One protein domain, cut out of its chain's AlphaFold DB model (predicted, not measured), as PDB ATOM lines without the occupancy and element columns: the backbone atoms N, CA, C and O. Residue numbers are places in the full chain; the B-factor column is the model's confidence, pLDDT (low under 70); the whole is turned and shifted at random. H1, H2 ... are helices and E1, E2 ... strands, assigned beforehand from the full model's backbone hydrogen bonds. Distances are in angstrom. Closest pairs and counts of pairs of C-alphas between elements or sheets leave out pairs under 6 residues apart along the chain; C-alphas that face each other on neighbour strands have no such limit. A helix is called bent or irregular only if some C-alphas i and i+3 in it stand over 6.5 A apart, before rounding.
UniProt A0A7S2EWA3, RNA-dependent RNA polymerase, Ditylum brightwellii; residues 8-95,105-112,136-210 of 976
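AT A GLANCE: This is residues 8 to 95, 105 to 112 and 136 to 210 of the 976 residues of the protein "RNA-dependent RNA polymerase" of Ditylum brightwellii (UniProt A0A7S2EWA3). Two halves stand side by side: a group of helices, H1 to H5, and a five-stranded sheet curled like part of a barrel, with H2 of the first half at the sheet's edge strands E1 and E3. H6 grazes the sheet, and H7 packs on E4 and E5. The printed part has 171 residues, in the order H1 H2 H3 H4 H5 E1 E2 H6 E3 E4 E5 H7; the class is mixed, helices and strands. The sheet, E1 E2 E5 E4 E3, is mixed. The whole is compact, with a radius of gyration of the C-alphas of 17.0 A and spans of 45 by 40 by 31 A.

HOW THE PARTS SIT: H1, residues 8 to 11, is close to but not clearly touching H2, residues 14 to 24; their closest C-alphas, of Leu 9 and Gln 17, are 6.4 A apart. H3, residues 35 to 47, forms a helical hairpin with H4, residues 56 to 66; the closest C-alphas, of Glu 41 and Val 66, are 7.6 A apart, and H3 touches with residues 41 to 45 alone. H4 is the hub: it only just touches H2, with 3 pairs of C-alphas within 8 A, the closest Leu 16 and Leu 60 at 7.2 A, and it forms a hairpin with H5, residues 70 to 85, where the C-alphas of His 64 and Arg 70 are closest at 5.2 A. H5 is irregular, with C-alphas 75 and 78 7.6 A apart. E1, residues 105 to 111, is the parallel neighbour of E2, residues 140 to 145, with N 144 and O 109 2.8 A apart. H2 is on the sheet at a height of 9.4 A. H6, residues 151 to 158, only grazes the sheet with residues 154 to 158. E3, residues 166 to 168, E4, residues 171 to 179, and E5, residues 185 to 194, form a meander, each strand the antiparallel neighbour of the one before. N 173 and O 166 of E4 and E3 are 2.8 A apart, N 188 and O 177 of E5 and E4 2.7 A, and N 143 and O 187 of the antiparallel E2 and E5 2.8 A. E4 bends by 62 degrees at residue 176. H7, residues 205 to 210, is on the sheet at a height of 8.3 A; the C-alphas of Leu 176 and Ser 205 are 5.3 A apart, the closest of E4 and H7. Every O i to N i+4 pair is within hydrogen-bond range in H2, H3, H4, H6 and H7; in H5 8 of 12 are, and H1 is too short for such a pair.

IN THESE COORDINATES: H1 begins at C-alpha 8 (77.100, 75.351, 10.424). H3 is 17.9 A long, H5 19.5 A, E1 20.3 A, E4 21.5 A and E5 26.2 A. H7 ends at C-alpha 210 (92.164, 83.621, -21.600).

THE WHOLE: The two C-alphas farthest apart, of Glu 49 and Lys 151, are 48.1 A apart. Residues 96 to 104 and 113 to 135 are not printed; the gaps are 14.0 A between C-alphas 95 and 105 and 27.2 A between C-alphas 112 and 136. Of the links that are printed whole, none is long. The mean pLDDT of the printed part is 81.3; residues 25 to 38, 48 to 51, 93 to 95, 161 to 163 and 180 to 183 are under 70.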
ATOM      1  N   TRP A   8      77.650  76.555  11.054       72.44
ATOM      2  CA  TRP A   8      77.100  75.351  10.424       72.44
ATOM      3  C   TRP A   8      76.695  75.541   8.950       72.44
ATOM      4  O   TRP A   8      76.773  74.583   8.188       72.44
ATOM      5  N   LEU A   9      76.341  76.758   8.497       74.44
ATOM      6  CA  LEU A   9      76.014  76.996   7.078       74.44
ATOM      7  C   LEU A   9      77.195  76.690   6.163       74.44
ATOM      8  O   LEU A   9      76.993  76.273   5.026       74.44
ATOM      9  N   SER A  10      78.420  76.896   6.650       74.81
ATOM     10  CA  SER A  10      79.632  76.621   5.876       74.81
ATOM     11  C   SER A  10      79.860  75.130   5.604       74.81
ATOM     12  O   SER A  10      80.684  74.802   4.758       74.81
ATOM     13  N   LEU A  11      79.118  74.246   6.279       77.31
ATOM     14  CA  LEU A  11      79.164  72.797   6.080       77.31
ATOM     15  C   LEU A  11      78.167  72.310   5.017       77.31
ATOM     16  O   LEU A  11      78.217  71.147   4.634       77.31
ATOM     17  N   LEU A  12      77.255  73.168   4.545       82.06
ATOM     18  CA  LEU A  12      76.234  72.786   3.569       82.06
ATOM     19  C   LEU A  12      76.692  72.984   2.117       82.06
ATOM     20  O   LEU A  12      77.497  73.879   1.850       82.06
ATOM     21  N   PRO A  13      76.103  72.259   1.148       86.44
ATOM     22  CA  PRO A  13      76.276  72.545  -0.274       86.44
ATOM     23  C   PRO A  13      75.863  73.970  -0.662       86.44
ATOM     24  O   PRO A  13      75.053  74.628   0.007       86.44
ATOM     25  N   PHE A  14      76.401  74.454  -1.781       89.88
ATOM     26  CA  PHE A  14      76.232  75.840  -2.213       89.88
ATOM     27  C   PHE A  14      74.766  76.183  -2.482       89.88
ATOM     28  O   PHE A  14      74.324  77.262  -2.084       89.88
ATOM     29  N   LEU A  15      73.994  75.284  -3.110       90.19
ATOM     30  CA  LEU A  15      72.576  75.552  -3.391       90.19
ATOM     31  C   LEU A  15      71.769  75.810  -2.108       90.19
ATOM     32  O   LEU A  15      70.961  76.737  -2.072       90.19
ATOM     33  N   LEU A  16      72.005  75.033  -1.048       87.94
ATOM     34  CA  LEU A  16      71.313  75.234   0.224       87.94
ATOM     35  C   LEU A  16      71.700  76.561   0.869       87.94
ATOM     36  O   LEU A  16      70.827  77.315   1.295       87.94
ATOM     37  N   GLN A  17      72.994  76.890   0.887       88.62
ATOM     38  CA  GLN A  17      73.447  78.188   1.389       88.62
ATOM     39  C   GLN A  17      72.841  79.349   0.599       88.62
ATOM     40  O   GLN A  17      72.480  80.373   1.181       88.62
ATOM     41  N   TYR A  18      72.737  79.201  -0.721       91.00
ATOM     42  CA  TYR A  18      72.138  80.191  -1.603       91.00
ATOM     43  C   TYR A  18      70.658  80.410  -1.269       91.00
ATOM     44  O   TYR A  18      70.245  81.550  -1.057       91.00
ATOM     45  N   GLU A  19      69.871  79.337  -1.164       89.00
ATOM     46  CA  GLU A  19      68.435  79.425  -0.885       89.00
ATOM     47  C   GLU A  19      68.133  79.937   0.524       89.00
ATOM     48  O   GLU A  19      67.326  80.854   0.678       89.00
ATOM     49  N   ILE A  20      68.834  79.447   1.550       85.88
ATOM     50  CA  ILE A  20      68.686  79.955   2.922       85.88
ATOM     51  C   ILE A  20      68.989  81.461   2.949       85.88
ATOM     52  O   ILE A  20      68.209  82.248   3.487       85.88
ATOM     53  N   TRP A  21      70.082  81.903   2.315       84.69
ATOM     54  CA  TRP A  21      70.442  83.323   2.296       84.69
ATOM     55  C   TRP A  21      69.463  84.184   1.491       84.69
ATOM     56  O   TRP A  21      69.202  85.338   1.852       84.69
ATOM     57  N   ARG A  22      68.908  83.635   0.405       87.62
ATOM     58  CA  ARG A  22      67.878  84.284  -0.409       87.62
ATOM     59  C   ARG A  22      66.603  84.516   0.396       87.62
ATOM     60  O   ARG A  22      66.100  85.636   0.410       87.62
ATOM     61  N   LEU A  23      66.110  83.475   1.065       83.19
ATOM     62  CA  LEU A  23      64.877  83.510   1.856       83.19
ATOM     63  C   LEU A  23      65.015  84.383   3.108       83.19
ATOM     64  O   LEU A  23      64.052  85.019   3.528       83.19
ATOM     65  N   TYR A  24      66.220  84.479   3.670       74.81
ATOM     66  CA  TYR A  24      66.503  85.388   4.778       74.81
ATOM     67  C   TYR A  24      66.429  86.875   4.374       74.81
ATOM     68  O   TYR A  24      65.954  87.704   5.146       74.81
ATOM     69  N   ASN A  25      66.885  87.231   3.165       66.44
ATOM     70  CA  ASN A  25      67.043  88.628   2.727       66.44
ATOM     71  C   ASN A  25      65.882  89.185   1.878       66.44
ATOM     72  O   ASN A  25      66.031  90.249   1.270       66.44
ATOM     73  N   THR A  26      64.730  88.516   1.801       60.88
ATOM     74  CA  THR A  26      63.551  89.052   1.098       60.88
ATOM     75  C   THR A  26      62.919  90.222   1.865       60.88
ATOM     76  O   THR A  26      61.995  90.048   2.659       60.88
ATOM     77  N   GLU A  27      63.408  91.441   1.623       50.53
ATOM     78  CA  GLU A  27      62.786  92.685   2.093       50.53
ATOM     79  C   GLU A  27      61.389  92.855   1.441       50.53
ATOM     80  O   GLU A  27      61.267  92.942   0.221       50.53
ATOM     81  N   GLY A  28      60.319  92.904   2.250       48.62
ATOM     82  CA  GLY A  28      59.052  93.551   1.865       48.62
ATOM     83  C   GLY A  28      57.818  92.702   1.515       48.62
ATOM     84  O   GLY A  28      56.831  93.304   1.102       48.62
ATOM     85  N   LYS A  29      57.797  91.362   1.676       45.31
ATOM     86  CA  LYS A  29      56.577  90.551   1.385       45.31
ATOM     87  C   LYS A  29      56.068  89.535   2.448       45.31
ATOM     88  O   LYS A  29      54.944  89.088   2.280       45.31
ATOM     89  N   GLY A  30      56.784  89.252   3.555       37.75
ATOM     90  CA  GLY A  30      56.322  88.492   4.764       37.75
ATOM     91  C   GLY A  30      55.879  87.005   4.590       37.75
ATOM     92  O   GLY A  30      55.602  86.620   3.461       37.75
ATOM     93  N   PRO A  31      55.761  86.149   5.655       43.59
ATOM     94  CA  PRO A  31      55.981  86.357   7.101       43.59
ATOM     95  C   PRO A  31      57.359  85.830   7.616       43.59
ATOM     96  O   PRO A  31      57.911  84.880   7.084       43.59
ATOM     97  N   LYS A  32      58.026  86.530   8.553       51.88
ATOM     98  CA  LYS A  32      58.083  86.299  10.029       51.88
ATOM     99  C   LYS A  32      59.017  85.195  10.599       51.88
ATOM    100  O   LYS A  32      58.813  84.798  11.745       51.88
ATOM    101  N   LEU A  33      60.076  84.736   9.925       52.06
ATOM    102  CA  LEU A  33      61.170  84.060  10.653       52.06
ATOM    103  C   LEU A  33      62.237  85.081  11.054       52.06
ATOM    104  O   LEU A  33      62.920  85.660  10.213       52.06
ATOM    105  N   THR A  34      62.363  85.320  12.360       61.22
ATOM    106  CA  THR A  34      63.538  86.006  12.902       61.22
ATOM    107  C   THR A  34      64.783  85.172  12.587       61.22
ATOM    108  O   THR A  34      64.693  83.973  12.307       61.22
ATOM    109  N   CYS A  35      65.962  85.793  12.654       62.03
ATOM    110  CA  CYS A  35      67.237  85.085  12.502       62.03
ATOM    111  C   CYS A  35      67.294  83.828  13.392       62.03
ATOM    112  O   CYS A  35      67.781  82.790  12.962       62.03
ATOM    113  N   ASP A  36      66.725  83.904  14.595       66.19
ATOM    114  CA  ASP A  36      66.752  82.816  15.569       66.19
ATOM    115  C   ASP A  36      65.707  81.735  15.292       66.19
ATOM    116  O   ASP A  36      66.017  80.558  15.450       66.19
ATOM    117  N   HIS A  37      64.523  82.087  14.778       69.56
ATOM    118  CA  HIS A  37      63.566  81.079  14.311       69.56
ATOM    119  C   HIS A  37      64.133  80.310  13.115       69.56
ATOM    120  O   HIS A  37      64.037  79.090  13.071       69.56
ATOM    121  N   MET A  38      64.767  81.004  12.159       69.56
ATOM    122  CA  MET A  38      65.365  80.336  11.004       69.56
ATOM    123  C   MET A  38      66.499  79.411  11.445       69.56
ATOM    124  O   MET A  38      66.551  78.272  11.004       69.56
ATOM    125  N   LYS A  39      67.365  79.842  12.371       70.62
ATOM    126  CA  LYS A  39      68.387  78.959  12.953       70.62
ATOM    127  C   LYS A  39      67.781  77.751  13.656       70.62
ATOM    128  O   LYS A  39      68.279  76.656  13.446       70.62
ATOM    129  N   HIS A  40      66.747  77.939  14.476       75.50
ATOM    130  CA  HIS A  40      66.110  76.847  15.211       75.50
ATOM    131  C   HIS A  40      65.505  75.813  14.257       75.50
ATOM    132  O   HIS A  40      65.787  74.625  14.376       75.50
ATOM    133  N   GLU A  41      64.754  76.273  13.258       75.94
ATOM    134  CA  GLU A  41      64.141  75.405  12.253       75.94
ATOM    135  C   GLU A  41      65.183  74.703  11.383       75.94
ATOM    136  O   GLU A  41      65.047  73.513  11.113       75.94
ATOM    137  N   MET A  42      66.252  75.399  10.982       76.44
ATOM    138  CA  MET A  42      67.343  74.771  10.238       76.44
ATOM    139  C   MET A  42      68.082  73.748  11.105       76.44
ATOM    140  O   MET A  42      68.284  72.625  10.666       76.44
ATOM    141  N   HIS A  43      68.421  74.078  12.351       74.38
ATOM    142  CA  HIS A  43      69.060  73.142  13.278       74.38
ATOM    143  C   HIS A  43      68.196  71.896  13.506       74.38
ATOM    144  O   HIS A  43      68.727  70.793  13.525       74.38
ATOM    145  N   ARG A  44      66.869  72.046  13.589       76.62
ATOM    146  CA  ARG A  44      65.928  70.918  13.620       76.62
ATOM    147  C   ARG A  44      65.978  70.095  12.326       76.62
ATOM    148  O   ARG A  44      66.134  68.885  12.383       76.62
ATOM    149  N   ILE A  45      65.909  70.742  11.158       76.25
ATOM    150  CA  ILE A  45      65.984  70.064   9.848       76.25
ATOM    151  C   ILE A  45      67.291  69.270   9.693       76.25
ATOM    152  O   ILE A  45      67.258  68.166   9.152       76.25
ATOM    153  N   PHE A  46      68.419  69.820  10.148       74.69
ATOM    154  CA  PHE A  46      69.744  69.223   9.963       74.69
ATOM    155  C   PHE A  46      70.148  68.232  11.071       74.69
ATOM    156  O   PHE A  46      70.950  67.348  10.786       74.69
ATOM    157  N   ASN A  47      69.596  68.322  12.291       70.88
ATOM    158  CA  ASN A  47      69.921  67.390  13.384       70.88
ATOM    159  C   ASN A  47      68.957  66.205  13.524       70.88
ATOM    160  O   ASN A  47      69.379  65.174  14.038       70.88
ATOM    161  N   ASP A  48      67.706  66.304  13.065       61.91
ATOM    162  CA  ASP A  48      66.724  65.207  13.158       61.91
ATOM    163  C   ASP A  48      66.923  64.127  12.052       61.91
ATOM    164  O   ASP A  48      65.956  63.561  11.558       61.91
ATOM    165  N   GLU A  49      68.163  63.859  11.611       57.97
ATOM    166  CA  GLU A  49      68.537  62.879  10.556       57.97
ATOM    167  C   GLU A  49      67.907  63.090   9.154       57.97
ATOM    168  O   GLU A  49      68.013  62.239   8.274       57.97
ATOM    169  N   PHE A  50      67.280  64.239   8.882       57.75
ATOM    170  CA  PHE A  50      66.579  64.506   7.612       57.75
ATOM    171  C   PHE A  50      67.422  65.164   6.511       57.75
ATOM    172  O   PHE A  50      66.891  65.502   5.446       57.75
ATOM    173  N   TRP A  51      68.703  65.400   6.771       69.38
ATOM    174  CA  TRP A  51      69.640  65.901   5.778       69.38
ATOM    175  C   TRP A  51      70.316  64.735   5.065       69.38
ATOM    176  O   TRP A  51      71.102  64.008   5.665       69.38
ATOM    177  N   ASP A  52      70.027  64.602   3.774       71.81
ATOM    178  CA  ASP A  52      70.756  63.726   2.865       71.81
ATOM    179  C   ASP A  52      71.367  64.594   1.764       71.81
ATOM    180  O   ASP A  52      70.654  65.233   0.987       71.81
ATOM    181  N   GLU A  53      72.698  64.611   1.682       70.31
ATOM    182  CA  GLU A  53      73.429  65.312   0.620       70.31
ATOM    183  C   GLU A  53      73.050  64.791  -0.778       70.31
ATOM    184  O   GLU A  53      73.159  65.519  -1.767       70.31
ATOM    185  N   ASN A  54      72.533  63.561  -0.858       73.06
ATOM    186  CA  ASN A  54      72.063  62.936  -2.088       73.06
ATOM    187  C   ASN A  54      70.594  63.258  -2.422       73.06
ATOM    188  O   ASN A  54      70.176  62.992  -3.550       73.06
ATOM    189  N   ASP A  55      69.827  63.848  -1.495       81.56
ATOM    190  CA  ASP A  55      68.440  64.284  -1.714       81.56
ATOM    191  C   ASP A  55      68.201  65.755  -1.311       81.56
ATOM    192  O   ASP A  55      67.403  66.073  -0.416       81.56
ATOM    193  N   PRO A  56      68.847  66.709  -2.010       82.50
ATOM    194  CA  PRO A  56      68.614  68.128  -1.777       82.50
ATOM    195  C   PRO A  56      67.161  68.553  -2.049       82.50
ATOM    196  O   PRO A  56      66.745  69.602  -1.552       82.50
ATOM    197  N   HIS A  57      66.372  67.784  -2.818       88.62
ATOM    198  CA  HIS A  57      64.963  68.095  -3.095       88.62
ATOM    199  C   HIS A  57      64.126  68.074  -1.818       88.62
ATOM    200  O   HIS A  57      63.470  69.075  -1.521       88.62
ATOM    201  N   THR A  58      64.197  66.995  -1.035       87.94
ATOM    202  CA  THR A  58      63.435  66.871   0.219       87.94
ATOM    203  C   THR A  58      63.823  67.947   1.230       87.94
ATOM    204  O   THR A  58      62.954  68.555   1.863       87.94
ATOM    205  N   THR A  59      65.119  68.238   1.368       85.75
ATOM    206  CA  THR A  59      65.596  69.295   2.271       85.75
ATOM    207  C   THR A  59      65.102  70.673   1.834       85.75
ATOM    208  O   THR A  59      64.565  71.420   2.653       85.75
ATOM    209  N   LEU A  60      65.212  71.009   0.545       88.38
ATOM    210  CA  LEU A  60      64.719  72.284   0.020       88.38
ATOM    211  C   LEU A  60      63.205  72.422   0.178       88.38
ATOM    212  O   LEU A  60      62.748  73.488   0.583       88.38
ATOM    213  N   LEU A  61      62.432  71.358  -0.059       87.56
ATOM    214  CA  LEU A  61      60.985  71.369   0.166       87.56
ATOM    215  C   LEU A  61      60.642  71.797   1.596       87.56
ATOM    216  O   LEU A  61      59.829  72.700   1.780       87.56
ATOM    217  N   LYS A  62      61.316  71.221   2.598       85.38
ATOM    218  CA  LYS A  62      61.115  71.584   4.010       85.38
ATOM    219  C   LYS A  62      61.513  73.031   4.299       85.38
ATOM    220  O   LYS A  62      60.779  73.735   4.989       85.38
ATOM    221  N   ILE A  63      62.636  73.496   3.748       84.69
ATOM    222  CA  ILE A  63      63.071  74.896   3.880       84.69
ATOM    223  C   ILE A  63      61.998  75.841   3.315       84.69
ATOM    224  O   ILE A  63      61.638  76.831   3.956       84.69
ATOM    225  N   HIS A  64      61.452  75.526   2.139       84.88
ATOM    226  CA  HIS A  64      60.403  76.322   1.505       84.88
ATOM    227  C   HIS A  64      59.051  76.233   2.211       84.88
ATOM    228  O   HIS A  64      58.316  77.222   2.179       84.88
ATOM    229  N   ASP A  65      58.728  75.109   2.850       83.31
ATOM    230  CA  ASP A  65      57.537  74.958   3.692       83.31
ATOM    231  C   ASP A  65      57.624  75.859   4.924       83.31
ATOM    232  O   ASP A  65      56.712  76.649   5.172       83.31
ATOM    233  N   VAL A  66      58.759  75.830   5.630       79.12
ATOM    234  CA  VAL A  66      59.018  76.707   6.784       79.12
ATOM    235  C   VAL A  66      58.954  78.180   6.376       79.12
ATOM    236  O   VAL A  66      58.343  78.994   7.066       79.12
ATOM    237  N   ALA A  67      59.548  78.534   5.235       77.06
ATOM    238  CA  ALA A  67      59.553  79.906   4.731       77.06
ATOM    239  C   ALA A  67      58.248  80.322   4.023       77.06
ATOM    240  O   ALA A  67      58.132  81.478   3.622       77.06
ATOM    241  N   ASN A  68      57.290  79.411   3.824       75.88
ATOM    242  CA  ASN A  68      56.071  79.621   3.034       75.88
ATOM    243  C   ASN A  68      56.331  80.158   1.602       75.88
ATOM    244  O   ASN A  68      55.686  81.091   1.122       75.88
ATOM    245  N   THR A  69      57.313  79.582   0.898       80.25
ATOM    246  CA  THR A  69      57.780  80.042  -0.431       80.25
ATOM    247  C   THR A  69      57.797  78.951  -1.509       80.25
ATOM    248  O   THR A  69      58.493  79.101  -2.520       80.25
ATOM    249  N   ARG A  70      56.990  77.887  -1.361       76.94
ATOM    250  CA  ARG A  70      56.863  76.783  -2.344       76.94
ATOM    251  C   ARG A  70      56.680  77.249  -3.793       76.94
ATOM    252  O   ARG A  70      57.296  76.689  -4.691       76.94
ATOM    253  N   HIS A  71      55.902  78.305  -4.021       75.88
ATOM    254  CA  HIS A  71      55.679  78.875  -5.357       75.88
ATOM    255  C   HIS A  71      56.977  79.344  -6.047       75.88
ATOM    256  O   HIS A  71      57.086  79.291  -7.266       75.88
ATOM    257  N   THR A  72      57.992  79.782  -5.288       78.81
ATOM    258  CA  THR A  72      59.294  80.158  -5.869       78.81
ATOM    259  C   THR A  72      60.133  78.940  -6.240       78.81
ATOM    260  O   THR A  72      60.802  78.962  -7.271       78.81
ATOM    261  N   MET A  73      60.055  77.866  -5.449       82.88
ATOM    262  CA  MET A  73      60.802  76.629  -5.684       82.88
ATOM    263  C   MET A  73      60.368  75.930  -6.975       82.88
ATOM    264  O   MET A  73      61.210  75.372  -7.676       82.88
ATOM    265  N   GLN A  74      59.083  76.022  -7.344       77.75
ATOM    266  CA  GLN A  74      58.521  75.407  -8.556       77.75
ATOM    267  C   GLN A  74      59.321  75.721  -9.834       77.75
ATOM    268  O   GLN A  74      59.390  74.886 -10.734       77.75
ATOM    269  N   ARG A  75      60.001  76.877  -9.889       77.94
ATOM    270  CA  ARG A  75      60.837  77.301 -11.027       77.94
ATOM    271  C   ARG A  75      62.043  76.400 -11.299       77.94
ATOM    272  O   ARG A  75      62.521  76.357 -12.429       77.94
ATOM    273  N   TYR A  76      62.554  75.712 -10.281       85.50
ATOM    274  CA  TYR A  76      63.733  74.846 -10.393       85.50
ATOM    275  C   TYR A  76      63.551  73.479  -9.715       85.50
ATOM    276  O   TYR A  76      64.433  72.624  -9.807       85.50
ATOM    277  N   GLU A  77      62.401  73.232  -9.085       86.62
ATOM    278  CA  GLU A  77      62.073  71.982  -8.400       86.62
ATOM    279  C   GLU A  77      62.260  70.767  -9.309       86.62
ATOM    280  O   GLU A  77      62.872  69.784  -8.900       86.62
ATOM    281  N   LYS A  78      61.794  70.853 -10.564       81.50
ATOM    282  CA  LYS A  78      61.928  69.766 -11.546       81.50
ATOM    283  C   LYS A  78      63.384  69.311 -11.690       81.50
ATOM    284  O   LYS A  78      63.645  68.115 -11.776       81.50
ATOM    285  N   ILE A  79      64.317  70.260 -11.706       81.88
ATOM    286  CA  ILE A  79      65.747  70.000 -11.886       81.88
ATOM    287  C   ILE A  79      66.320  69.343 -10.641       81.88
ATOM    288  O   ILE A  79      66.955  68.301 -10.741       81.88
ATOM    289  N   VAL A  80      66.058  69.917  -9.468       86.06
ATOM    290  CA  VAL A  80      66.585  69.402  -8.197       86.06
ATOM    291  C   VAL A  80      66.015  68.019  -7.887       86.06
ATOM    292  O   VAL A  80      66.750  67.144  -7.439       86.06
ATOM    293  N   LYS A  81      64.736  67.778  -8.192       85.81
ATOM    294  CA  LYS A  81      64.110  66.459  -8.062       85.81
ATOM    295  C   LYS A  81      64.759  65.429  -8.987       85.81
ATOM    296  O   LYS A  81      65.055  64.318  -8.547       85.81
ATOM    297  N   ALA A  82      65.006  65.788 -10.249       78.25
ATOM    298  CA  ALA A  82      65.697  64.914 -11.200       78.25
ATOM    299  C   ALA A  82      67.136  64.608 -10.750       78.25
ATOM    300  O   ALA A  82      67.575  63.461 -10.837       78.25
ATOM    301  N   ALA A  83      67.832  65.615 -10.217       79.69
ATOM    302  CA  ALA A  83      69.183  65.494  -9.685       79.69
ATOM    303  C   ALA A  83      69.236  64.558  -8.471       79.69
ATOM    304  O   ALA A  83      70.010  63.609  -8.473       79.69
ATOM    305  N   SER A  84      68.325  64.745  -7.511       84.62
ATOM    306  CA  SER A  84      68.199  63.913  -6.303       84.62
ATOM    307  C   SER A  84      67.883  62.457  -6.655       84.62
ATOM    308  O   SER A  84      68.567  61.532  -6.229       84.62
ATOM    309  N   SER A  85      66.926  62.246  -7.569       82.19
ATOM    310  CA  SER A  85      66.566  60.907  -8.072       82.19
ATOM    311  C   SER A  85      67.727  60.193  -8.771       82.19
ATOM    312  O   SER A  85      67.699  58.977  -8.944       82.19
ATOM    313  N   SER A  86      68.725  60.952  -9.219       76.12
ATOM    314  CA  SER A  86      69.877  60.456  -9.973       76.12
ATOM    315  C   SER A  86      71.182  60.579  -9.189       76.12
ATOM    316  O   SER A  86      72.234  60.248  -9.726       76.12
ATOM    317  N   ARG A  87      71.111  61.030  -7.926       79.81
ATOM    318  CA  ARG A  87      72.248  61.278  -7.028       79.81
ATOM    319  C   ARG A  87      73.331  62.163  -7.652       79.81
ATOM    320  O   ARG A  87      74.523  61.947  -7.452       79.81
ATOM    321  N   LEU A  88      72.906  63.154  -8.430       76.31
ATOM    322  CA  LEU A  88      73.783  64.164  -9.010       76.31
ATOM    323  C   LEU A  88      73.637  65.459  -8.204       76.31
ATOM    324  O   LEU A  88      72.511  65.939  -8.052       76.31
ATOM    325  N   PRO A  89      74.727  66.067  -7.705       75.31
ATOM    326  CA  PRO A  89      74.656  67.440  -7.226       75.31
ATOM    327  C   PRO A  89      74.167  68.377  -8.353       75.31
ATOM    328  O   PRO A  89      74.184  68.040  -9.528       75.31
ATOM    329  N   VAL A  90      73.679  69.570  -8.039       76.88
ATOM    330  CA  VAL A  90      73.243  70.555  -9.069       76.88
ATOM    331  C   VAL A  90      74.183  71.750  -9.162       76.88
ATOM    332  O   VAL A  90      74.111  72.565 -10.084       76.88
ATOM    333  N   ASP A  91      75.085  71.831  -8.195       75.00
ATOM    334  CA  ASP A  91      76.041  72.889  -7.935       75.00
ATOM    335  C   ASP A  91      77.498  72.414  -8.057       75.00
ATOM    336  O   ASP A  91      78.386  73.111  -7.561       75.00
ATOM    337  N   LYS A  92      77.723  71.285  -8.748       74.81
ATOM    338  CA  LYS A  92      79.026  70.804  -9.240       74.81
ATOM    339  C   LYS A  92      79.022  70.643 -10.767       74.81
ATOM    340  O   LYS A  92      77.999  70.848 -11.427       74.81
ATOM    341  N   TYR A  93      80.177  70.348 -11.354       69.81
ATOM    342  CA  TYR A  93      80.314  70.028 -12.776       69.81
ATOM    343  C   TYR A  93      80.010  68.546 -13.043       69.81
ATOM    344  O   TYR A  93      80.475  67.696 -12.292       69.81
ATOM    345  N   PHE A  94      79.270  68.230 -14.116       63.75
ATOM    346  CA  PHE A  94      78.859  66.847 -14.424       63.75
ATOM    347  C   PHE A  94      79.273  66.327 -15.797       63.75
ATOM    348  O   PHE A  94      78.874  65.226 -16.175       63.75
ATOM    349  N   GLY A  95      80.054  67.081 -16.573       63.72
ATOM    350  CA  GLY A  95      80.344  66.688 -17.956       63.72
ATOM    351  C   GLY A  95      79.051  66.444 -18.750       63.72
ATOM    352  O   GLY A  95      78.083  67.177 -18.564       63.72
ATOM    353  N   LEU A 105      71.785  74.493 -12.968       88.31
ATOM    354  CA  LEU A 105      71.182  75.710 -12.423       88.31
ATOM    355  C   LEU A 105      71.952  76.975 -12.798       88.31
ATOM    356  O   LEU A 105      73.178  76.994 -12.920       88.31
ATOM    357  N   TYR A 106      71.197  78.049 -12.971       89.12
ATOM    358  CA  TYR A 106      71.655  79.399 -13.237       89.12
ATOM    359  C   TYR A 106      71.381  80.283 -12.018       89.12
ATOM    360  O   TYR A 106      70.253  80.345 -11.525       89.12
ATOM    361  N   PHE A 107      72.412  80.999 -11.563       93.44
ATOM    362  CA  PHE A 107      72.360  81.836 -10.366       93.44
ATOM    363  C   PHE A 107      72.492  83.320 -10.716       93.44
ATOM    364  O   PHE A 107      73.322  83.729 -11.540       93.44
ATOM    365  N   SER A 108      71.681  84.157 -10.069       93.81
ATOM    366  CA  SER A 108      71.712  85.600 -10.293       93.81
ATOM    367  C   SER A 108      71.366  86.395  -9.044       93.81
ATOM    368  O   SER A 108      70.639  85.937  -8.174       93.81
ATOM    369  N   ALA A 109      71.865  87.619  -8.964       93.12
ATOM    370  CA  ALA A 109      71.566  88.535  -7.876       93.12
ATOM    371  C   ALA A 109      71.221  89.914  -8.431       93.12
ATOM    372  O   ALA A 109      71.589  90.256  -9.554       93.12
ATOM    373  N   THR A 110      70.540  90.721  -7.634       91.25
ATOM    374  CA  THR A 110      70.229  92.116  -7.930       91.25
ATOM    375  C   THR A 110      70.826  92.999  -6.844       91.25
ATOM    376  O   THR A 110      70.712  92.695  -5.658       91.25
ATOM    377  N   LEU A 111      71.479  94.093  -7.227       88.69
ATOM    378  CA  LEU A 111      71.972  95.078  -6.268       88.69
ATOM    379  C   LEU A 111      70.855  96.072  -5.933       88.69
ATOM    380  O   LEU A 111      70.386  96.793  -6.819       88.69
ATOM    381  N   HIS A 112      70.448  96.130  -4.666       83.62
ATOM    382  CA  HIS A 112      69.418  97.067  -4.226       83.62
ATOM    383  C   HIS A 112      69.913  98.520  -4.329       83.62
ATOM    384  O   HIS A 112      71.014  98.848  -3.876       83.62
ATOM    385  N   GLY A 136      81.024  74.622 -15.895       90.00
ATOM    386  CA  GLY A 136      79.825  74.404 -15.086       90.00
ATOM    387  C   GLY A 136      79.053  75.693 -14.801       90.00
ATOM    388  O   GLY A 136      79.598  76.671 -14.292       90.00
ATOM    389  N   SER A 137      77.747  75.712 -15.095       91.00
ATOM    390  CA  SER A 137      76.901  76.906 -14.894       91.00
ATOM    391  C   SER A 137      76.847  77.373 -13.431       91.00
ATOM    392  O   SER A 137      76.681  78.565 -13.173       91.00
ATOM    393  N   HIS A 138      77.057  76.457 -12.481       89.75
ATOM    394  CA  HIS A 138      77.056  76.719 -11.041       89.75
ATOM    395  C   HIS A 138      78.143  77.700 -10.583       89.75
ATOM    396  O   HIS A 138      78.004  78.317  -9.527       89.75
ATOM    397  N   ARG A 139      79.213  77.873 -11.371       93.81
ATOM    398  CA  ARG A 139      80.297  78.815 -11.066       93.81
ATOM    399  C   ARG A 139      79.998  80.240 -11.523       93.81
ATOM    400  O   ARG A 139      80.793  81.131 -11.250       93.81
ATOM    401  N   PHE A 140      78.883  80.491 -12.208       94.69
ATOM    402  CA  PHE A 140      78.574  81.808 -12.763       94.69
ATOM    403  C   PHE A 140      77.489  82.515 -11.952       94.69
ATOM    404  O   PHE A 140      76.344  82.071 -11.905       94.69
ATOM    405  N   LEU A 141      77.826  83.681 -11.397       94.69
ATOM    406  CA  LEU A 141      76.873  84.575 -10.741       94.69
ATOM    407  C   LEU A 141      76.602  85.790 -11.629       94.69
ATOM    408  O   LEU A 141      77.500  86.579 -11.929       94.69
ATOM    409  N   HIS A 142      75.346  85.956 -12.033       94.25
ATOM    410  CA  HIS A 142      74.913  87.087 -12.847       94.25
ATOM    411  C   HIS A 142      74.355  88.197 -11.956       94.25
ATOM    412  O   HIS A 142      73.262  88.079 -11.410       94.25
ATOM    413  N   LEU A 143      75.099  89.288 -11.813       92.38
ATOM    414  CA  LEU A 143      74.744  90.420 -10.969       92.38
ATOM    415  C   LEU A 143      74.079  91.535 -11.780       92.38
ATOM    416  O   LEU A 143      74.719  92.214 -12.580       92.38
ATOM    417  N   ASN A 144      72.797  91.759 -11.536       91.94
ATOM    418  CA  ASN A 144      72.009  92.827 -12.128       91.94
ATOM    419  C   ASN A 144      72.141  94.109 -11.299       91.94
ATOM    420  O   ASN A 144      71.749  94.158 -10.133       91.94
ATOM    421  N   ILE A 145      72.660  95.171 -11.912       89.38
ATOM    422  CA  ILE A 145      72.839  96.479 -11.276       89.38
ATOM    423  C   ILE A 145      72.031  97.533 -12.033       89.38
ATOM    424  O   ILE A 145      72.197  97.730 -13.240       89.38
ATOM    425  N   SER A 146      71.152  98.238 -11.319       86.69
ATOM    426  CA  SER A 146      70.382  99.347 -11.889       86.69
ATOM    427  C   SER A 146      71.293 100.482 -12.355       86.69
ATOM    428  O   SER A 146      72.258 100.847 -11.683       86.69
ATOM    429  N   LYS A 147      70.926 101.131 -13.467       82.88
ATOM    430  CA  LYS A 147      71.626 102.325 -13.969       82.88
ATOM    431  C   LYS A 147      71.633 103.508 -12.987       82.88
ATOM    432  O   LYS A 147      72.391 104.448 -13.218       82.88
ATOM    433  N   LYS A 148      70.787 103.481 -11.945       85.06
ATOM    434  CA  LYS A 148      70.733 104.503 -10.884       85.06
ATOM    435  C   LYS A 148      71.833 104.347  -9.829       85.06
ATOM    436  O   LYS A 148      72.092 105.285  -9.086       85.06
ATOM    437  N   VAL A 149      72.478 103.181  -9.750       86.50
ATOM    438  CA  VAL A 149      73.605 102.966  -8.836       86.50
ATOM    439  C   VAL A 149      74.809 103.781  -9.317       86.50
ATOM    440  O   VAL A 149      75.142 103.776 -10.510       86.50
ATOM    441  N   TRP A 150      75.451 104.488  -8.382       88.06
ATOM    442  CA  TRP A 150      76.593 105.347  -8.674       88.06
ATOM    443  C   TRP A 150      77.748 104.539  -9.279       88.06
ATOM    444  O   TRP A 150      77.959 103.375  -8.950       88.06
ATOM    445  N   LYS A 151      78.476 105.139 -10.227       86.62
ATOM    446  CA  LYS A 151      79.484 104.425 -11.025       86.62
ATOM    447  C   LYS A 151      80.624 103.870 -10.172       86.62
ATOM    448  O   LYS A 151      81.010 102.732 -10.413       86.62
ATOM    449  N   GLY A 152      81.121 104.628  -9.196       87.44
ATOM    450  CA  GLY A 152      82.208 104.144  -8.349       87.44
ATOM    451  C   GLY A 152      81.781 103.007  -7.421       87.44
ATOM    452  O   GLY A 152      82.557 102.077  -7.294       87.44
ATOM    453  N   ASP A 153      80.525 102.947  -6.947       87.00
ATOM    454  CA  ASP A 153      80.023 101.771  -6.205       87.00
ATOM    455  C   ASP A 153      80.163 100.493  -7.049       87.00
ATOM    456  O   ASP A 153      80.493  99.420  -6.553       87.00
ATOM    457  N   VAL A 154      79.888 100.601  -8.353       87.06
ATOM    458  CA  VAL A 154      80.005  99.472  -9.281       87.06
ATOM    459  C   VAL A 154      81.468  99.101  -9.514       87.06
ATOM    460  O   VAL A 154      81.782  97.914  -9.541       87.06
ATOM    461  N   ILE A 155      82.356 100.090  -9.655       88.00
ATOM    462  CA  ILE A 155      83.804  99.852  -9.774       88.00
ATOM    463  C   ILE A 155      84.315  99.173  -8.509       88.00
ATOM    464  O   ILE A 155      84.965  98.146  -8.623       88.00
ATOM    465  N   ASP A 156      83.940  99.654  -7.329       85.44
ATOM    466  CA  ASP A 156      84.341  99.084  -6.043       85.44
ATOM    467  C   ASP A 156      83.842  97.642  -5.862       85.44
ATOM    468  O   ASP A 156      84.474  96.835  -5.186       85.44
ATOM    469  N   ILE A 157      82.700  97.281  -6.460       85.38
ATOM    470  CA  ILE A 157      82.209  95.895  -6.478       85.38
ATOM    471  C   ILE A 157      83.026  95.016  -7.436       85.38
ATOM    472  O   ILE A 157      83.210  93.833  -7.149       85.38
ATOM    473  N   ILE A 158      83.488  95.562  -8.561       85.38
ATOM    474  CA  ILE A 158      84.202  94.822  -9.610       85.38
ATOM    475  C   ILE A 158      85.700  94.694  -9.303       85.38
ATOM    476  O   ILE A 158      86.251  93.600  -9.389       85.38
ATOM    477  N   ASP A 159      86.351  95.796  -8.943       82.81
ATOM    478  CA  ASP A 159      87.795  95.934  -8.720       82.81
ATOM    479  C   ASP A 159      88.182  95.597  -7.271       82.81
ATOM    480  O   ASP A 159      89.025  96.242  -6.649       82.81
ATOM    481  N   ARG A 160      87.531  94.590  -6.676       73.50
ATOM    482  CA  ARG A 160      87.854  94.188  -5.306       73.50
ATOM    483  C   ARG A 160      89.248  93.568  -5.243       73.50
ATOM    484  O   ARG A 160      89.515  92.548  -5.872       73.50
ATOM    485  N   HIS A 161      90.118  94.159  -4.429       63.84
ATOM    486  CA  HIS A 161      91.469  93.655  -4.189       63.84
ATOM    487  C   HIS A 161      91.490  92.403  -3.298       63.84
ATOM    488  O   HIS A 161      90.502  92.059  -2.641       63.84
ATOM    489  N   LYS A 162      92.664  91.757  -3.245       62.81
ATOM    490  CA  LYS A 162      92.954  90.538  -2.470       62.81
ATOM    491  C   LYS A 162      92.507  90.614  -1.001       62.81
ATOM    492  O   LYS A 162      92.134  89.588  -0.444       62.81
ATOM    493  N   ASP A 163      92.472  91.812  -0.415       69.19
ATOM    494  CA  ASP A 163      92.117  92.029   0.996       69.19
ATOM    495  C   ASP A 163      90.602  92.164   1.247       69.19
ATOM    496  O   ASP A 163      90.141  92.028   2.380       69.19
ATOM    497  N   ARG A 164      89.791  92.412   0.206       81.94
ATOM    498  CA  ARG A 164      88.316  92.496   0.300       81.94
ATOM    499  C   ARG A 164      87.595  91.735  -0.824       81.94
ATOM    500  O   ARG A 164      86.685  92.293  -1.424       81.94
ATOM    501  N   PRO A 165      87.909  90.466  -1.110       83.69
ATOM    502  CA  PRO A 165      87.270  89.718  -2.193       83.69
ATOM    503  C   PRO A 165      85.740  89.623  -2.044       83.69
ATOM    504  O   PRO A 165      85.186  89.697  -0.942       83.69
ATOM    505  N   LEU A 166      85.038  89.455  -3.168       88.69
ATOM    506  CA  LEU A 166      83.591  89.244  -3.175       88.69
ATOM    507  C   LEU A 166      83.278  87.792  -2.793       88.69
ATOM    508  O   LEU A 166      83.459  86.881  -3.596       88.69
ATOM    509  N   TRP A 167      82.795  87.588  -1.571       88.94
ATOM    510  CA  TRP A 167      82.311  86.290  -1.103       88.94
ATOM    511  C   TRP A 167      80.787  86.239  -1.126       88.94
ATOM    512  O   TRP A 167      80.132  87.123  -0.569       88.94
ATOM    513  N   VAL A 168      80.231  85.190  -1.730       88.88
ATOM    514  CA  VAL A 168      78.790  84.903  -1.741       88.88
ATOM    515  C   VAL A 168      78.608  83.419  -1.440       88.88
ATOM    516  O   VAL A 168      79.150  82.588  -2.163       88.88
ATOM    517  N   CYS A 169      77.878  83.096  -0.364       89.06
ATOM    518  CA  CYS A 169      77.545  81.720   0.042       89.06
ATOM    519  C   CYS A 169      78.758  80.765   0.009       89.06
ATOM    520  O   CYS A 169      78.750  79.751  -0.678       89.06
ATOM    521  N   GLY A 170      79.858  81.160   0.665       88.19
ATOM    522  CA  GLY A 170      81.067  80.330   0.774       88.19
ATOM    523  C   GLY A 170      81.921  80.209  -0.495       88.19
ATOM    524  O   GLY A 170      82.906  79.473  -0.489       88.19
ATOM    525  N   ARG A 171      81.596  80.939  -1.570       92.12
ATOM    526  CA  ARG A 171      82.399  81.015  -2.802       92.12
ATOM    527  C   ARG A 171      82.995  82.399  -3.004       92.12
ATOM    528  O   ARG A 171      82.334  83.410  -2.750       92.12
ATOM    529  N   ARG A 172      84.235  82.441  -3.493       93.25
ATOM    530  CA  ARG A 172      84.938  83.677  -3.852       93.25
ATOM    531  C   ARG A 172      84.767  83.950  -5.340       93.25
ATOM    532  O   ARG A 172      85.140  83.126  -6.169       93.25
ATOM    533  N   TYR A 173      84.255  85.126  -5.668       93.69
ATOM    534  CA  TYR A 173      83.916  85.516  -7.030       93.69
ATOM    535  C   TYR A 173      84.890  86.556  -7.589       93.69
ATOM    536  O   TYR A 173      85.149  87.577  -6.951       93.69
ATOM    537  N   GLY A 174      85.390  86.302  -8.799       92.81
ATOM    538  CA  GLY A 174      86.156  87.245  -9.616       92.81
ATOM    539  C   GLY A 174      85.312  87.803 -10.763       92.81
ATOM    540  O   GLY A 174      84.428  87.118 -11.288       92.81
ATOM    541  N   PHE A 175      85.546  89.057 -11.153       92.31
ATOM    542  CA  PHE A 175      84.837  89.659 -12.281       92.31
ATOM    543  C   PHE A 175      85.311  89.064 -13.607       92.31
ATOM    544  O   PHE A 175      86.500  89.072 -13.926       92.31
ATOM    545  N   LEU A 176      84.356  88.589 -14.406       91.62
ATOM    546  CA  LEU A 176      84.638  87.948 -15.681       91.62
ATOM    547  C   LEU A 176      84.321  88.866 -16.862       91.62
ATOM    548  O   LEU A 176      85.161  89.082 -17.732       91.62
ATOM    549  N   TRP A 177      83.086  89.364 -16.935       89.00
ATOM    550  CA  TRP A 177      82.561  90.036 -18.127       89.00
ATOM    551  C   TRP A 177      81.273  90.812 -17.812       89.00
ATOM    552  O   TRP A 177      80.713  90.680 -16.730       89.00
ATOM    553  N   CYS A 178      80.755  91.609 -18.749       87.19
ATOM    554  CA  CYS A 178      79.449  92.259 -18.625       87.19
ATOM    555  C   CYS A 178      78.548  91.946 -19.823       87.19
ATOM    556  O   CYS A 178      78.967  92.024 -20.976       87.19
ATOM    557  N   LYS A 179      77.276  91.652 -19.559       81.06
ATOM    558  CA  LYS A 179      76.285  91.352 -20.587       81.06
ATOM    559  C   LYS A 179      75.529  92.612 -21.006       81.06
ATOM    560  O   LYS A 179      75.133  93.444 -20.193       81.06
ATOM    561  N   ALA A 180      75.241  92.667 -22.299       68.06
ATOM    562  CA  ALA A 180      74.304  93.600 -22.889       68.06
ATOM    563  C   ALA A 180      72.864  93.358 -22.418       68.06
ATOM    564  O   ALA A 180      72.234  92.385 -22.839       68.06
ATOM    565  N   THR A 181      72.324  94.231 -21.571       63.75
ATOM    566  CA  THR A 181      70.925  94.160 -21.125       63.75
ATOM    567  C   THR A 181      70.284  95.547 -21.093       63.75
ATOM    568  O   THR A 181      70.964  96.568 -20.968       63.75
ATOM    569  N   LYS A 182      68.949  95.596 -21.215       62.06
ATOM    570  CA  LYS A 182      68.182  96.759 -20.745       62.06
ATOM    571  C   LYS A 182      68.395  96.869 -19.237       62.06
ATOM    572  O   LYS A 182      68.538  95.835 -18.595       62.06
ATOM    573  N   SER A 183      68.432  98.091 -18.695       63.78
ATOM    574  CA  SER A 183      68.581  98.303 -17.247       63.78
ATOM    575  C   SER A 183      67.651  97.353 -16.479       63.78
ATOM    576  O   SER A 183      66.456  97.357 -16.783       63.78
ATOM    577  N   PRO A 184      68.168  96.585 -15.505       80.81
ATOM    578  CA  PRO A 184      69.534  96.630 -14.958       80.81
ATOM    579  C   PRO A 184      70.625  96.050 -15.884       80.81
ATOM    580  O   PRO A 184      70.404  95.069 -16.590       80.81
ATOM    581  N   GLN A 185      71.828  96.645 -15.872       86.88
ATOM    582  CA  GLN A 185      72.990  96.062 -16.557       86.88
ATOM    583  C   GLN A 185      73.449  94.813 -15.801       86.88
ATOM    584  O   GLN A 185      73.565  94.842 -14.579       86.88
ATOM    585  N   CYS A 186      73.749  93.738 -16.524       90.31
ATOM    586  CA  CYS A 186      74.230  92.496 -15.935       90.31
ATOM    587  C   CYS A 186      75.766  92.399 -15.987       90.31
ATOM    588  O   CYS A 186      76.375  92.517 -17.053       90.31
ATOM    589  N   TYR A 187      76.384  92.152 -14.836       91.12
ATOM    590  CA  TYR A 187      77.810  91.880 -14.657       91.12
ATOM    591  C   TYR A 187      77.976  90.409 -14.276       91.12
ATOM    592  O   TYR A 187      77.288  89.911 -13.390       91.12
ATOM    593  N   VAL A 188      78.858  89.698 -14.964       93.19
ATOM    594  CA  VAL A 188      79.077  88.263 -14.791       93.19
ATOM    595  C   VAL A 188      80.323  88.059 -13.946       93.19
ATOM    596  O   VAL A 188      81.411  88.522 -14.297       93.19
ATOM    597  N   PHE A 189      80.148  87.342 -12.845       94.62
ATOM    598  CA  PHE A 189      81.216  86.927 -11.953       94.62
ATOM    599  C   PHE A 189      81.397  85.414 -12.024       94.62
ATOM    600  O   PHE A 189      80.434  84.675 -12.237       94.62
ATOM    601  N   PHE A 190      82.631  84.967 -11.827       95.81
ATOM    602  CA  PHE A 190      83.013  83.563 -11.831       95.81
ATOM    603  C   PHE A 190      83.532  83.153 -10.453       95.81
ATOM    604  O   PHE A 190      84.365  83.853  -9.878       95.81
ATOM    605  N   ALA A 191      83.030  82.046  -9.914       95.88
ATOM    606  CA  ALA A 191      83.470  81.477  -8.651       95.88
ATOM    607  C   ALA A 191      84.839  80.820  -8.846       95.88
ATOM    608  O   ALA A 191      84.940  79.758  -9.456       95.88
ATOM    609  N   GLU A 192      85.894  81.456  -8.349       95.31
ATOM    610  CA  GLU A 192      87.274  81.006  -8.559       95.31
ATOM    611  C   GLU A 192      87.651  79.867  -7.609       95.31
ATOM    612  O   GLU A 192      88.326  78.933  -8.027       95.31
ATOM    613  N   VAL A 193      87.181  79.949  -6.358       94.12
ATOM    614  CA  VAL A 193      87.438  78.990  -5.269       94.12
ATOM    615  C   VAL A 193      86.250  78.954  -4.298       94.12
ATOM    616  O   VAL A 193      85.428  79.884  -4.275       94.12
ATOM    617  N   GLY A 194      86.198  77.937  -3.438       91.81
ATOM    618  CA  GLY A 194      85.250  77.837  -2.326       91.81
ATOM    619  C   GLY A 194      84.398  76.572  -2.378       91.81
ATOM    620  O   GLY A 194      84.751  75.598  -3.028       91.81
ATOM    621  N   ILE A 195      83.269  76.584  -1.674       88.19
ATOM    622  CA  ILE A 195      82.458  75.377  -1.445       88.19
ATOM    623  C   ILE A 195      81.974  74.747  -2.759       88.19
ATOM    624  O   ILE A 195      81.402  75.426  -3.614       88.19
ATOM    625  N   GLY A 196      82.178  73.435  -2.903       81.56
ATOM    626  CA  GLY A 196      81.803  72.667  -4.093       81.56
ATOM    627  C   GLY A 196      82.674  72.928  -5.327       81.56
ATOM    628  O   GLY A 196      82.219  72.639  -6.426       81.56
ATOM    629  N   ILE A 197      83.866  73.510  -5.153       88.81
ATOM    630  CA  ILE A 197      84.905  73.632  -6.184       88.81
ATOM    631  C   ILE A 197      86.124  72.873  -5.664       88.81
ATOM    632  O   ILE A 197      86.641  73.215  -4.598       88.81
ATOM    633  N   GLU A 198      86.559  71.847  -6.392       87.50
ATOM    634  CA  GLU A 198      87.711  71.043  -5.981       87.50
ATOM    635  C   GLU A 198      89.023  71.819  -6.182       87.50
ATOM    636  O   GLU A 198      89.111  72.751  -6.986       87.50
ATOM    637  N   LYS A 199      90.066  71.457  -5.428       89.88
ATOM    638  CA  LYS A 199      91.321  72.229  -5.386       89.88
ATOM    639  C   LYS A 199      92.042  72.275  -6.741       89.88
ATOM    640  O   LYS A 199      92.714  73.253  -7.052       89.88
ATOM    641  N   ASP A 200      91.918  71.219  -7.532       90.44
ATOM    642  CA  ASP A 200      92.435  71.094  -8.896       90.44
ATOM    643  C   ASP A 200      91.542  71.774  -9.953       90.44
ATOM    644  O   ASP A 200      92.002  72.050 -11.060       90.44
ATOM    645  N   GLU A 201      90.303  72.129  -9.599       88.62
ATOM    646  CA  GLU A 201      89.386  72.926 -10.423       88.62
ATOM    647  C   GLU A 201      89.483  74.440 -10.145       88.62
ATOM    648  O   GLU A 201      88.840  75.252 -10.830       88.62
ATOM    649  N   GLU A 202      90.245  74.853  -9.128       94.44
ATOM    650  CA  GLU A 202      90.457  76.262  -8.799       94.44
ATOM    651  C   GLU A 202      91.121  77.000  -9.970       94.44
ATOM    652  O   GLU A 202      92.227  76.687 -10.411       94.44
ATOM    653  N   ILE A 203      90.439  78.023 -10.485       95.69
ATOM    654  CA  ILE A 203      90.885  78.776 -11.658       95.69
ATOM    655  C   ILE A 203      90.404  80.216 -11.560       95.69
ATOM    656  O   ILE A 203      89.297  80.497 -11.094       95.69
ATOM    657  N   THR A 204      91.243  81.155 -11.988       95.00
ATOM    658  CA  THR A 204      90.903  82.577 -11.932       95.00
ATOM    659  C   THR A 204      89.986  82.983 -13.081       95.00
ATOM    660  O   THR A 204      90.014  82.424 -14.178       95.00
ATOM    661  N   SER A 205      89.206  84.033 -12.855       93.50
ATOM    662  CA  SER A 205      88.401  84.693 -13.885       93.50
ATOM    663  C   SER A 205      89.247  85.220 -15.058       93.50
ATOM    664  O   SER A 205      88.757  85.270 -16.187       93.50
ATOM    665  N   ASP A 206      90.522  85.561 -14.837       92.19
ATOM    666  CA  ASP A 206      91.479  85.874 -15.908       92.19
ATOM    667  C   ASP A 206      91.738  84.659 -16.803       92.19
ATOM    668  O   ASP A 206      91.641  84.767 -18.021       92.19
ATOM    669  N   LYS A 207      91.979  83.478 -16.222       95.00
ATOM    670  CA  LYS A 207      92.203  82.248 -16.993       95.00
ATOM    671  C   LYS A 207      90.959  81.796 -17.758       95.00
ATOM    672  O   LYS A 207      91.075  81.326 -18.887       95.00
ATOM    673  N   VAL A 208      89.765  82.022 -17.210       95.94
ATOM    674  CA  VAL A 208      88.504  81.816 -17.944       95.94
ATOM    675  C   VAL A 208      88.389  82.776 -19.141       95.94
ATOM    676  O   VAL A 208      87.945  82.367 -20.217       95.94
ATOM    677  N   ARG A 209      88.813  84.044 -19.001       94.12
ATOM    678  CA  ARG A 209      88.892  84.989 -20.133       94.12
ATOM    679  C   ARG A 209      89.930  84.569 -21.164       94.12
ATOM    680  O   ARG A 209      89.615  84.594 -22.351       94.12
ATOM    681  N   GLU A 210      91.116  84.151 -20.724       94.38
ATOM    682  CA  GLU A 210      92.164  83.621 -21.600       94.38
ATOM    683  C   GLU A 210      91.653  82.412 -22.392       94.38
ATOM    684  O   GLU A 210      91.879  82.349 -23.589       94.38
TER     685      GLU A 210